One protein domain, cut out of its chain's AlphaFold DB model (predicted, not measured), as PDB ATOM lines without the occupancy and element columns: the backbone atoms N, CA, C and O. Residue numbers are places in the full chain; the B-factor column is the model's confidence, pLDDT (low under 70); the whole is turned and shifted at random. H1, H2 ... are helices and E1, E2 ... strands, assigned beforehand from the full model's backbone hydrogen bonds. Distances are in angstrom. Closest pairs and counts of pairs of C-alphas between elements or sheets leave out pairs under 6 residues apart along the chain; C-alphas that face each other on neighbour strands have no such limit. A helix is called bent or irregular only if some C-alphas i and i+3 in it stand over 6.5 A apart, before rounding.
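This is residues 2 to 65 of the 235 residues of the protein "Baseplate assembly protein" of Methylosinus trichosporium OB3b (UniProt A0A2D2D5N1). This is a flat, loose, three-armed shape: the short helices H2 and H3 lie side by side as a small core and run the same way, and H1 slants away from H2 on one side. On the other side a narrow two-stranded loop, made by E1 and the stretch after it, reaches out from the core, and its tip, residues 39 to 44, sticks out free. The printed part has 64 residues, with three named helices and one named strand in the order H1, H2, E1, H3, and its class is mostly helix. The whole is loose, with a radius of gyration of the C-alphas of 14.0 A, and the C-alphas span 44 by 37 by 14 A.

Find C-alpha 2 at (42.292, 9.380, -24.409); there H1 begins, and it runs over residues 2 to 11, 14.4 A from first to last C-alpha. Go on to Gly 19, where H2 begins; it covers residues 19 to 27 and measures 12.5 A. Next comes the strand E1, residues 35 to 37, 5.7 A long, with C-alpha 35 at (13.645, -12.357, -24.801). The longest helix, H3, takes residues 50 to 63 and measures 20.2 A; look for its last C-alpha, 63, at (28.944, -25.353, -31.814). H3 is irregular, with C-alphas 58 and 61 lying 7.0 A apart.

Start from H1, which is close to H2 but not clearly touching it; their closest C-alphas, those of Ala 11 and Asp 21, are 5.8 A apart. The two run the same way at a steep tilt of 44 degrees. H2 and H3 touch, and their closest C-alphas, those of Ala 26 and Ala 57, are 5.1 A apart. They run the same way at a shallow tilt of 8 degrees. H1 is apart from H3 and from E1, and E1 is also apart from H2 and H3. E1 pairs with no named strand, but look at residues 46 to 47, which form a short antiparallel pairing with residues 35 to 37. In H1 and H2 every O i to N i+4 pair is within hydrogen-bond range; in H3, 7 of 10 are.

Look at Arg 2 and Ala 41, whose C-alphas are the two farthest apart, at 44.4 A. The printed part runs from residue 2 to residue 65 with no cut, and its first and last C-alphas are 41.1 A apart. The links from H1 to H2 and from H2 to E1 are short, with 7 residues each, while the link from E1 to H3 is long, with 12 residues, 38 to 49. The mean pLDDT of the printed part of this model is 96.2, and no printed residue is under 70.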
ATOM      1  N   ARG A   2      41.865  10.705 -24.928       92.19
ATOM      2  CA  ARG A   2      42.292   9.380 -24.409       92.19
ATOM      3  C   ARG A   2      41.142   8.485 -23.912       92.19
ATOM      4  O   ARG A   2      41.077   7.335 -24.317       92.19
ATOM      5  N   ALA A   3      40.215   9.024 -23.112       95.94
ATOM      6  CA  ALA A   3      39.056   8.270 -22.613       95.94
ATOM      7  C   ALA A   3      38.204   7.695 -23.756       95.94
ATOM      8  O   ALA A   3      38.052   6.489 -23.851       95.94
ATOM      9  N   ARG A   4      37.806   8.541 -24.718       96.94
ATOM     10  CA  ARG A   4      37.033   8.118 -25.896       96.94
ATOM     11  C   ARG A   4      37.709   7.003 -26.706       96.94
ATOM     12  O   ARG A   4      37.019   6.133 -27.217       96.94
ATOM     13  N   ILE A   5      39.038   7.033 -26.842       97.56
ATOM     14  CA  ILE A   5      39.789   5.971 -27.535       97.56
ATOM     15  C   ILE A   5      39.735   4.667 -26.730       97.56
ATOM     16  O   ILE A   5      39.484   3.612 -27.303       97.56
ATOM     17  N   ASN A   6      39.925   4.739 -25.412       97.25
ATOM     18  CA  ASN A   6      39.842   3.569 -24.541       97.25
ATOM     19  C   ASN A   6      38.434   2.964 -24.533       97.25
ATOM     20  O   ASN A   6      38.301   1.745 -24.576       97.25
ATOM     21  N   ASP A   7      37.398   3.800 -24.498       97.25
ATOM     22  CA  ASP A   7      36.005   3.352 -24.508       97.25
ATOM     23  C   ASP A   7      35.663   2.682 -25.845       97.25
ATOM     24  O   ASP A   7      35.116   1.582 -25.853       97.25
ATOM     25  N   ALA A   8      36.092   3.269 -26.970       97.12
ATOM     26  CA  ALA A   8      35.932   2.662 -28.292       97.12
ATOM     27  C   ALA A   8      36.672   1.318 -28.415       97.12
ATOM     28  O   ALA A   8      36.118   0.358 -28.943       97.12
ATOM     29  N   ALA A   9      37.898   1.215 -27.889       97.31
ATOM     30  CA  ALA A   9      38.648  -0.041 -27.894       97.31
ATOM     31  C   ALA A   9      37.976  -1.125 -27.031       97.31
ATOM     32  O   ALA A   9      37.957  -2.295 -27.410       97.31
ATOM     33  N   LYS A  10      37.397  -0.751 -25.882       97.38
ATOM     34  CA  LYS A  10      36.648  -1.674 -25.016       97.38
ATOM     35  C   LYS A  10      35.360  -2.164 -25.678       97.38
ATOM     36  O   LYS A  10      35.062  -3.351 -25.587       97.38
ATOM     37  N   ALA A  11      34.635  -1.286 -26.370       97.38
ATOM     38  CA  ALA A  11      33.400  -1.632 -27.075       97.38
ATOM     39  C   ALA A  11      33.601  -2.725 -28.142       97.38
ATOM     40  O   ALA A  11      32.705  -3.526 -28.383       97.38
ATOM     41  N   THR A  12      34.798  -2.832 -28.731       96.69
ATOM     42  CA  THR A  12      35.121  -3.871 -29.726       96.69
ATOM     43  C   THR A  12      35.667  -5.171 -29.126       96.69
ATOM     44  O   THR A  12      36.015  -6.090 -29.862       96.69
ATOM     45  N   MET A  13      35.797  -5.266 -27.800       97.19
ATOM     46  CA  MET A  13      36.339  -6.440 -27.114       97.19
ATOM     47  C   MET A  13      35.230  -7.162 -26.356       97.19
ATOM     48  O   MET A  13      34.640  -6.594 -25.439       97.19
ATOM     49  N   LEU A  14      35.006  -8.445 -26.660       96.31
ATOM     50  CA  LEU A  14      33.934  -9.249 -26.053       96.31
ATOM     51  C   LEU A  14      33.941  -9.206 -24.513       96.31
ATOM     52  O   LEU A  14      32.884  -9.205 -23.889       96.31
ATOM     53  N   ALA A  15      35.125  -9.116 -23.900       96.50
ATOM     54  CA  ALA A  15      35.298  -9.011 -22.452       96.50
ATOM     55  C   ALA A  15      34.707  -7.732 -21.826       96.50
ATOM     56  O   ALA A  15      34.329  -7.762 -20.658       96.50
ATOM     57  N   PHE A  16      34.619  -6.627 -22.575       97.31
ATOM     58  CA  PHE A  16      34.217  -5.314 -22.052       97.31
ATOM     59  C   PHE A  16      32.965  -4.734 -22.713       97.31
ATOM     60  O   PHE A  16      32.310  -3.893 -22.103       97.31
ATOM     61  N   ALA A  17      32.636  -5.163 -23.932       97.75
ATOM     62  CA  ALA A  17      31.472  -4.687 -24.668       97.75
ATOM     63  C   ALA A  17      30.176  -4.909 -23.879       97.75
ATOM     64  O   ALA A  17      30.008  -5.945 -23.230       97.75
ATOM     65  N   VAL A  18      29.254  -3.951 -23.960       97.75
ATOM     66  CA  VAL A  18      27.940  -3.961 -23.297       97.75
ATOM     67  C   VAL A  18      26.860  -3.496 -24.274       97.75
ATOM     68  O   VAL A  18      27.171  -2.899 -25.304       97.75
ATOM     69  N   GLY A  19      25.590  -3.766 -23.964       97.19
ATOM     70  CA  GLY A  19      24.453  -3.292 -24.758       97.19
ATOM     71  C   GLY A  19      24.556  -3.651 -26.246       97.19
ATOM     72  O   GLY A  19      24.827  -4.801 -26.596       97.19
ATOM     73  N   ALA A  20      24.351  -2.659 -27.117       97.50
ATOM     74  CA  ALA A  20      24.344  -2.844 -28.569       97.50
ATOM     75  C   ALA A  20      25.707  -3.282 -29.138       97.50
ATOM     76  O   ALA A  20      25.741  -4.072 -30.076       97.50
ATOM     77  N   ASP A  21      26.826  -2.833 -28.561       98.25
ATOM     78  CA  ASP A  21      28.159  -3.247 -29.019       98.25
ATOM     79  C   ASP A  21      28.370  -4.750 -28.792       98.25
ATOM     80  O   ASP A  21      28.854  -5.470 -29.668       98.25
ATOM     81  N   LEU A  22      27.929  -5.252 -27.630       98.50
ATOM     82  CA  LEU A  22      27.954  -6.683 -27.329       98.50
ATOM     83  C   LEU A  22      27.044  -7.476 -28.272       98.50
ATOM     84  O   LEU A  22      27.414  -8.569 -28.689       98.50
ATOM     85  N   GLU A  23      25.874  -6.941 -28.619       98.25
ATOM     86  CA  GLU A  23      24.958  -7.583 -29.569       98.25
ATOM     87  C   GLU A  23      25.564  -7.696 -30.968       98.25
ATOM     88  O   GLU A  23      25.454  -8.752 -31.590       98.25
ATOM     89  N   GLN A  24      26.262  -6.660 -31.439       98.06
ATOM     90  CA  GLN A  24      26.973  -6.710 -32.721       98.06
ATOM     91  C   GLN A  24      28.094  -7.755 -32.708       98.06
ATOM     92  O   GLN A  24      28.239  -8.521 -33.660       98.06
ATOM     93  N   LEU A  25      28.859  -7.843 -31.615       98.06
ATOM     94  CA  LEU A  25      29.882  -8.880 -31.467       98.06
ATOM     95  C   LEU A  25      29.271 -10.285 -31.384       98.06
ATOM     96  O   LEU A  25      29.782 -11.209 -32.009       98.06
ATOM     97  N   ALA A  26      28.177 -10.462 -30.640       98.06
ATOM     98  CA  ALA A  26      27.485 -11.744 -30.521       98.06
ATOM     99  C   ALA A  26      26.911 -12.217 -31.868       98.06
ATOM    100  O   ALA A  26      26.970 -13.411 -32.179       98.06
ATOM    101  N   ALA A  27      26.441 -11.285 -32.703       97.62
ATOM    102  CA  ALA A  27      25.923 -11.580 -34.033       97.62
ATOM    103  C   ALA A  27      26.973 -12.225 -34.957       97.62
ATOM    104  O   ALA A  27      26.610 -13.072 -35.773       97.62
ATOM    105  N   LEU A  28      28.271 -11.921 -34.785       96.12
ATOM    106  CA  LEU A  28      29.362 -12.586 -35.521       96.12
ATOM    107  C   LEU A  28      29.419 -14.098 -35.259       96.12
ATOM    108  O   LEU A  28      29.906 -14.853 -36.098       96.12
ATOM    109  N   TYR A  29      28.907 -14.538 -34.110       96.12
ATOM    110  CA  TYR A  29      28.832 -15.942 -33.716       96.12
ATOM    111  C   TYR A  29      27.429 -16.540 -33.912       96.12
ATOM    112  O   TYR A  29      27.157 -17.634 -33.425       96.12
ATOM    113  N   GLY A  30      26.518 -15.826 -34.586       95.12
ATOM    114  CA  GLY A  30      25.130 -16.256 -34.770       95.12
ATOM    115  C   GLY A  30      24.297 -16.239 -33.482       95.12
ATOM    116  O   GLY A  30      23.276 -16.919 -33.402       95.12
ATOM    117  N   VAL A  31      24.725 -15.480 -32.468       97.31
ATOM    118  CA  VAL A  31      24.044 -15.366 -31.174       97.31
ATOM    119  C   VAL A  31      23.310 -14.030 -31.096       97.31
ATOM    120  O   VAL A  31      23.890 -12.976 -31.334       97.31
ATOM    121  N   ALA A  32      22.032 -14.073 -30.718       96.94
ATOM    122  CA  ALA A  32      21.202 -12.887 -30.511       96.94
ATOM    123  C   ALA A  32      20.672 -12.806 -29.074       96.94
ATOM    124  O   ALA A  32      20.496 -13.842 -28.408       96.94
ATOM    125  N   ARG A  33      20.374 -11.575 -28.625       97.00
ATOM    126  CA  ARG A  33      19.822 -11.338 -27.292       97.00
ATOM    127  C   ARG A  33      18.470 -12.033 -27.135       97.00
ATOM    128  O   ARG A  33      17.552 -11.801 -27.921       97.00
ATOM    129  N   ARG A  34      18.331 -12.881 -26.118       95.62
ATOM    130  CA  ARG A  34      17.066 -13.577 -25.828       95.62
ATOM    131  C   ARG A  34      16.064 -12.680 -25.119       95.62
ATOM    132  O   ARG A  34      16.391 -12.004 -24.145       95.62
ATOM    133  N   LEU A  35      14.814 -12.778 -25.562       95.12
ATOM    134  CA  LEU A  35      13.645 -12.357 -24.801       95.12
ATOM    135  C   LEU A  35      13.293 -13.463 -23.794       95.12
ATOM    136  O   LEU A  35      12.998 -14.586 -24.194       95.12
ATOM    137  N   ILE A  36      13.338 -13.150 -22.499       92.06
ATOM    138  CA  ILE A  36      12.989 -14.072 -21.404       92.06
ATOM    139  C   ILE A  36      11.488 -14.015 -21.123       92.06
ATOM    140  O   ILE A  36      10.844 -15.050 -20.983       92.06
ATOM    141  N   ALA A  37      10.926 -12.809 -21.057       91.56
ATOM    142  CA  ALA A  37       9.498 -12.597 -20.861       91.56
ATOM    143  C   ALA A  37       9.022 -11.440 -21.738       91.56
ATOM    144  O   ALA A  37       9.642 -10.376 -21.764       91.56
ATOM    145  N   ALA A  38       7.919 -11.648 -22.456       94.62
ATOM    146  CA  ALA A  38       7.298 -10.600 -23.255       94.62
ATOM    147  C   ALA A  38       6.754  -9.472 -22.366       94.62
ATOM    148  O   ALA A  38       6.393  -9.693 -21.208       94.62
ATOM    149  N   ALA A  39       6.671  -8.264 -22.927       96.19
ATOM    150  CA  ALA A  39       6.013  -7.152 -22.256       96.19
ATOM    151  C   ALA A  39       4.530  -7.476 -22.008       96.19
ATOM    152  O   ALA A  39       3.869  -8.121 -22.823       96.19
ATOM    153  N   THR A  40       4.006  -6.988 -20.892       95.38
ATOM    154  CA  THR A  40       2.579  -7.025 -20.555       95.38
ATOM    155  C   THR A  40       2.066  -5.595 -20.392       95.38
ATOM    156  O   THR A  40       2.847  -4.646 -20.433       95.38
ATOM    157  N   ALA A  41       0.765  -5.418 -20.153       96.00
ATOM    158  CA  ALA A  41       0.196  -4.094 -19.883       96.00
ATOM    159  C   ALA A  41       0.869  -3.370 -18.697       96.00
ATOM    160  O   ALA A  41       0.905  -2.144 -18.679       96.00
ATOM    161  N   ASN A  42       1.422  -4.124 -17.739       94.81
ATOM    162  CA  ASN A  42       1.946  -3.587 -16.481       94.81
ATOM    163  C   ASN A  42       3.456  -3.816 -16.294       94.81
ATOM    164  O   ASN A  42       3.995  -3.468 -15.247       94.81
ATOM    165  N   ALA A  43       4.145  -4.426 -17.263       94.12
ATOM    166  CA  ALA A  43       5.569  -4.729 -17.148       94.12
ATOM    167  C   ALA A  43       6.266  -4.690 -18.509       94.12
ATOM    168  O   ALA A  43       5.756  -5.224 -19.495       94.12
ATOM    169  N   ALA A  44       7.458  -4.095 -18.547       95.75
ATOM    170  CA  ALA A  44       8.313  -4.120 -19.725       95.75
ATOM    171  C   ALA A  44       8.792  -5.548 -20.040       95.75
ATOM    172  O   ALA A  44       8.817  -6.424 -19.174       95.75
ATOM    173  N   ALA A  45       9.199  -5.765 -21.291       95.81
ATOM    174  CA  ALA A  45       9.841  -7.004 -21.702       95.81
ATOM    175  C   ALA A  45      11.140  -7.231 -20.913       95.81
ATOM    176  O   ALA A  45      11.923  -6.303 -20.705       95.81
ATOM    177  N   VAL A  46      11.378  -8.477 -20.511       94.88
ATOM    178  CA  VAL A  46      12.602  -8.888 -19.818       94.88
ATOM    179  C   VAL A  46      13.493  -9.605 -20.814       94.88
ATOM    180  O   VAL A  46      13.099 -10.622 -21.388       94.88
ATOM    181  N   TYR A  47      14.700  -9.087 -20.997       95.62
ATOM    182  CA  TYR A  47      15.727  -9.688 -21.839       95.62
ATOM    183  C   TYR A  47      16.825 -10.312 -20.984       95.62
ATOM    184  O   TYR A  47      16.973  -9.989 -19.805       95.62
ATOM    185  N   GLU A  48      17.606 -11.202 -21.586       95.00
ATOM    186  CA  GLU A  48      18.816 -11.710 -20.944       95.00
ATOM    187  C   GLU A  48      19.838 -10.600 -20.671       95.00
ATOM    188  O   GLU A  48      19.905  -9.569 -21.356       95.00
ATOM    189  N   SER A  49      20.658 -10.844 -19.655       95.19
ATOM    190  CA  SER A  49      21.714  -9.924 -19.250       95.19
ATOM    191  C   SER A  49      22.907  -9.953 -20.211       95.19
ATOM    192  O   SER A  49      23.155 -10.936 -20.910       95.19
ATOM    193  N   ASP A  50      23.725  -8.898 -20.181       97.38
ATOM    194  CA  ASP A  50      24.979  -8.845 -20.944       97.38
ATOM    195  C   ASP A  50      25.952  -9.959 -20.537       97.38
ATOM    196  O   ASP A  50      26.712 -10.456 -21.362       97.38
ATOM    197  N   ALA A  51      25.948 -10.370 -19.266       95.31
ATOM    198  CA  ALA A  51      26.778 -11.477 -18.795       95.31
ATOM    199  C   ALA A  51      26.383 -12.803 -19.464       95.31
ATOM    200  O   ALA A  51      27.254 -13.552 -19.912       95.31
ATOM    201  N   GLU A  52      25.082 -13.063 -19.584       95.25
ATOM    202  CA  GLU A  52      24.547 -14.275 -20.209       95.25
ATOM    203  C   GLU A  52      24.755 -14.271 -21.724       95.25
ATOM    204  O   GLU A  52      25.256 -15.260 -22.267       95.25
ATOM    205  N   LEU A  53      24.467 -13.148 -22.392       97.62
ATOM    206  CA  LEU A  53      24.728 -12.979 -23.823       97.62
ATOM    207  C   LEU A  53      26.218 -13.173 -24.138       97.62
ATOM    208  O   LEU A  53      26.571 -13.913 -25.056       97.62
ATOM    209  N   ARG A  54      27.107 -12.575 -23.337       97.75
ATOM    210  CA  ARG A  54      28.559 -12.731 -23.493       97.75
ATOM    211  C   ARG A  54      28.995 -14.180 -23.313       97.75
ATOM    212  O   ARG A  54      29.751 -14.676 -24.144       97.75
ATOM    213  N   ARG A  55      28.505 -14.878 -22.280       96.44
ATOM    214  CA  ARG A  55      28.805 -16.306 -22.069       96.44
ATOM    215  C   ARG A  55      28.359 -17.144 -23.267       96.44
ATOM    216  O   ARG A  55      29.114 -17.992 -23.733       96.44
ATOM    217  N   ARG A  56      27.156 -16.894 -23.791       97.12
ATOM    218  CA  ARG A  56      26.634 -17.587 -24.978       97.12
ATOM    219  C   ARG A  56      27.462 -17.320 -26.234       97.12
ATOM    220  O   ARG A  56      27.716 -18.249 -26.991       97.12
ATOM    221  N   ALA A  57      27.893 -16.078 -26.443       97.50
ATOM    222  CA  ALA A  57      28.765 -15.719 -27.556       97.50
ATOM    223  C   ALA A  57      30.146 -16.388 -27.435       97.50
ATOM    224  O   ALA A  57      30.669 -16.889 -28.423       97.50
ATOM    225  N   GLN A  58      30.711 -16.465 -26.224       97.25
ATOM    226  CA  GLN A  58      32.000 -17.122 -25.969       97.25
ATOM    227  C   GLN A  58      31.979 -18.631 -26.241       97.25
ATOM    228  O   GLN A  58      32.970 -19.164 -26.727       97.25
ATOM    229  N   ILE A  59      30.871 -19.313 -25.934       97.00
ATOM    230  CA  ILE A  59      30.739 -20.767 -26.128       97.00
ATOM    231  C   ILE A  59      30.295 -21.151 -27.547       97.00
ATOM    232  O   ILE A  59      30.501 -22.282 -27.973       97.00
ATOM    233  N   ALA A  60      29.702 -20.224 -28.303       96.88
ATOM    234  CA  ALA A  60      29.175 -20.485 -29.644       96.88
ATOM    235  C   ALA A  60      30.180 -21.096 -30.645       96.88
ATOM    236  O   ALA A  60      29.766 -21.992 -31.382       96.88
ATOM    237  N   PRO A  61      31.478 -20.724 -30.664       96.44
ATOM    238  CA  PRO A  61      32.459 -21.369 -31.537       96.44
ATOM    239  C   PRO A  61      32.575 -22.889 -31.349       96.44
ATOM    240  O   PRO A  61      32.881 -23.595 -32.307       96.44
ATOM    241  N   GLU A  62      32.289 -23.417 -30.151       96.19
ATOM    242  CA  GLU A  62      32.274 -24.867 -29.911       96.19
ATOM    243  C   GLU A  62      31.157 -25.584 -30.693       96.19
ATOM    244  O   GLU A  62      31.256 -26.778 -30.959       96.19
ATOM    245  N   ALA A  63      30.118 -24.854 -31.102       95.19
ATOM    246  CA  ALA A  63      28.944 -25.353 -31.814       95.19
ATOM    247  C   ALA A  63      28.935 -25.010 -33.317       95.19
ATOM    248  O   ALA A  63      27.905 -25.142 -33.974       95.19
ATOM    249  N   PHE A  64      30.058 -24.556 -33.887       92.94
ATOM    250  CA  PHE A  64      30.151 -24.295 -35.335       92.94
ATOM    251  C   PHE A  64      30.103 -25.571 -36.182       92.94
ATOM    252  O   PHE A  64      29.838 -25.517 -37.381       92.94
ATOM    253  N   THR A  65      30.347 -26.721 -35.556       89.44
ATOM    254  CA  THR A  65      30.131 -28.044 -36.149       89.44
ATOM    255  C   THR A  65      29.046 -28.785 -35.354       89.44
ATOM    256  O   THR A  65      28.353 -28.191 -34.533       89.44
TER     257      THR A  65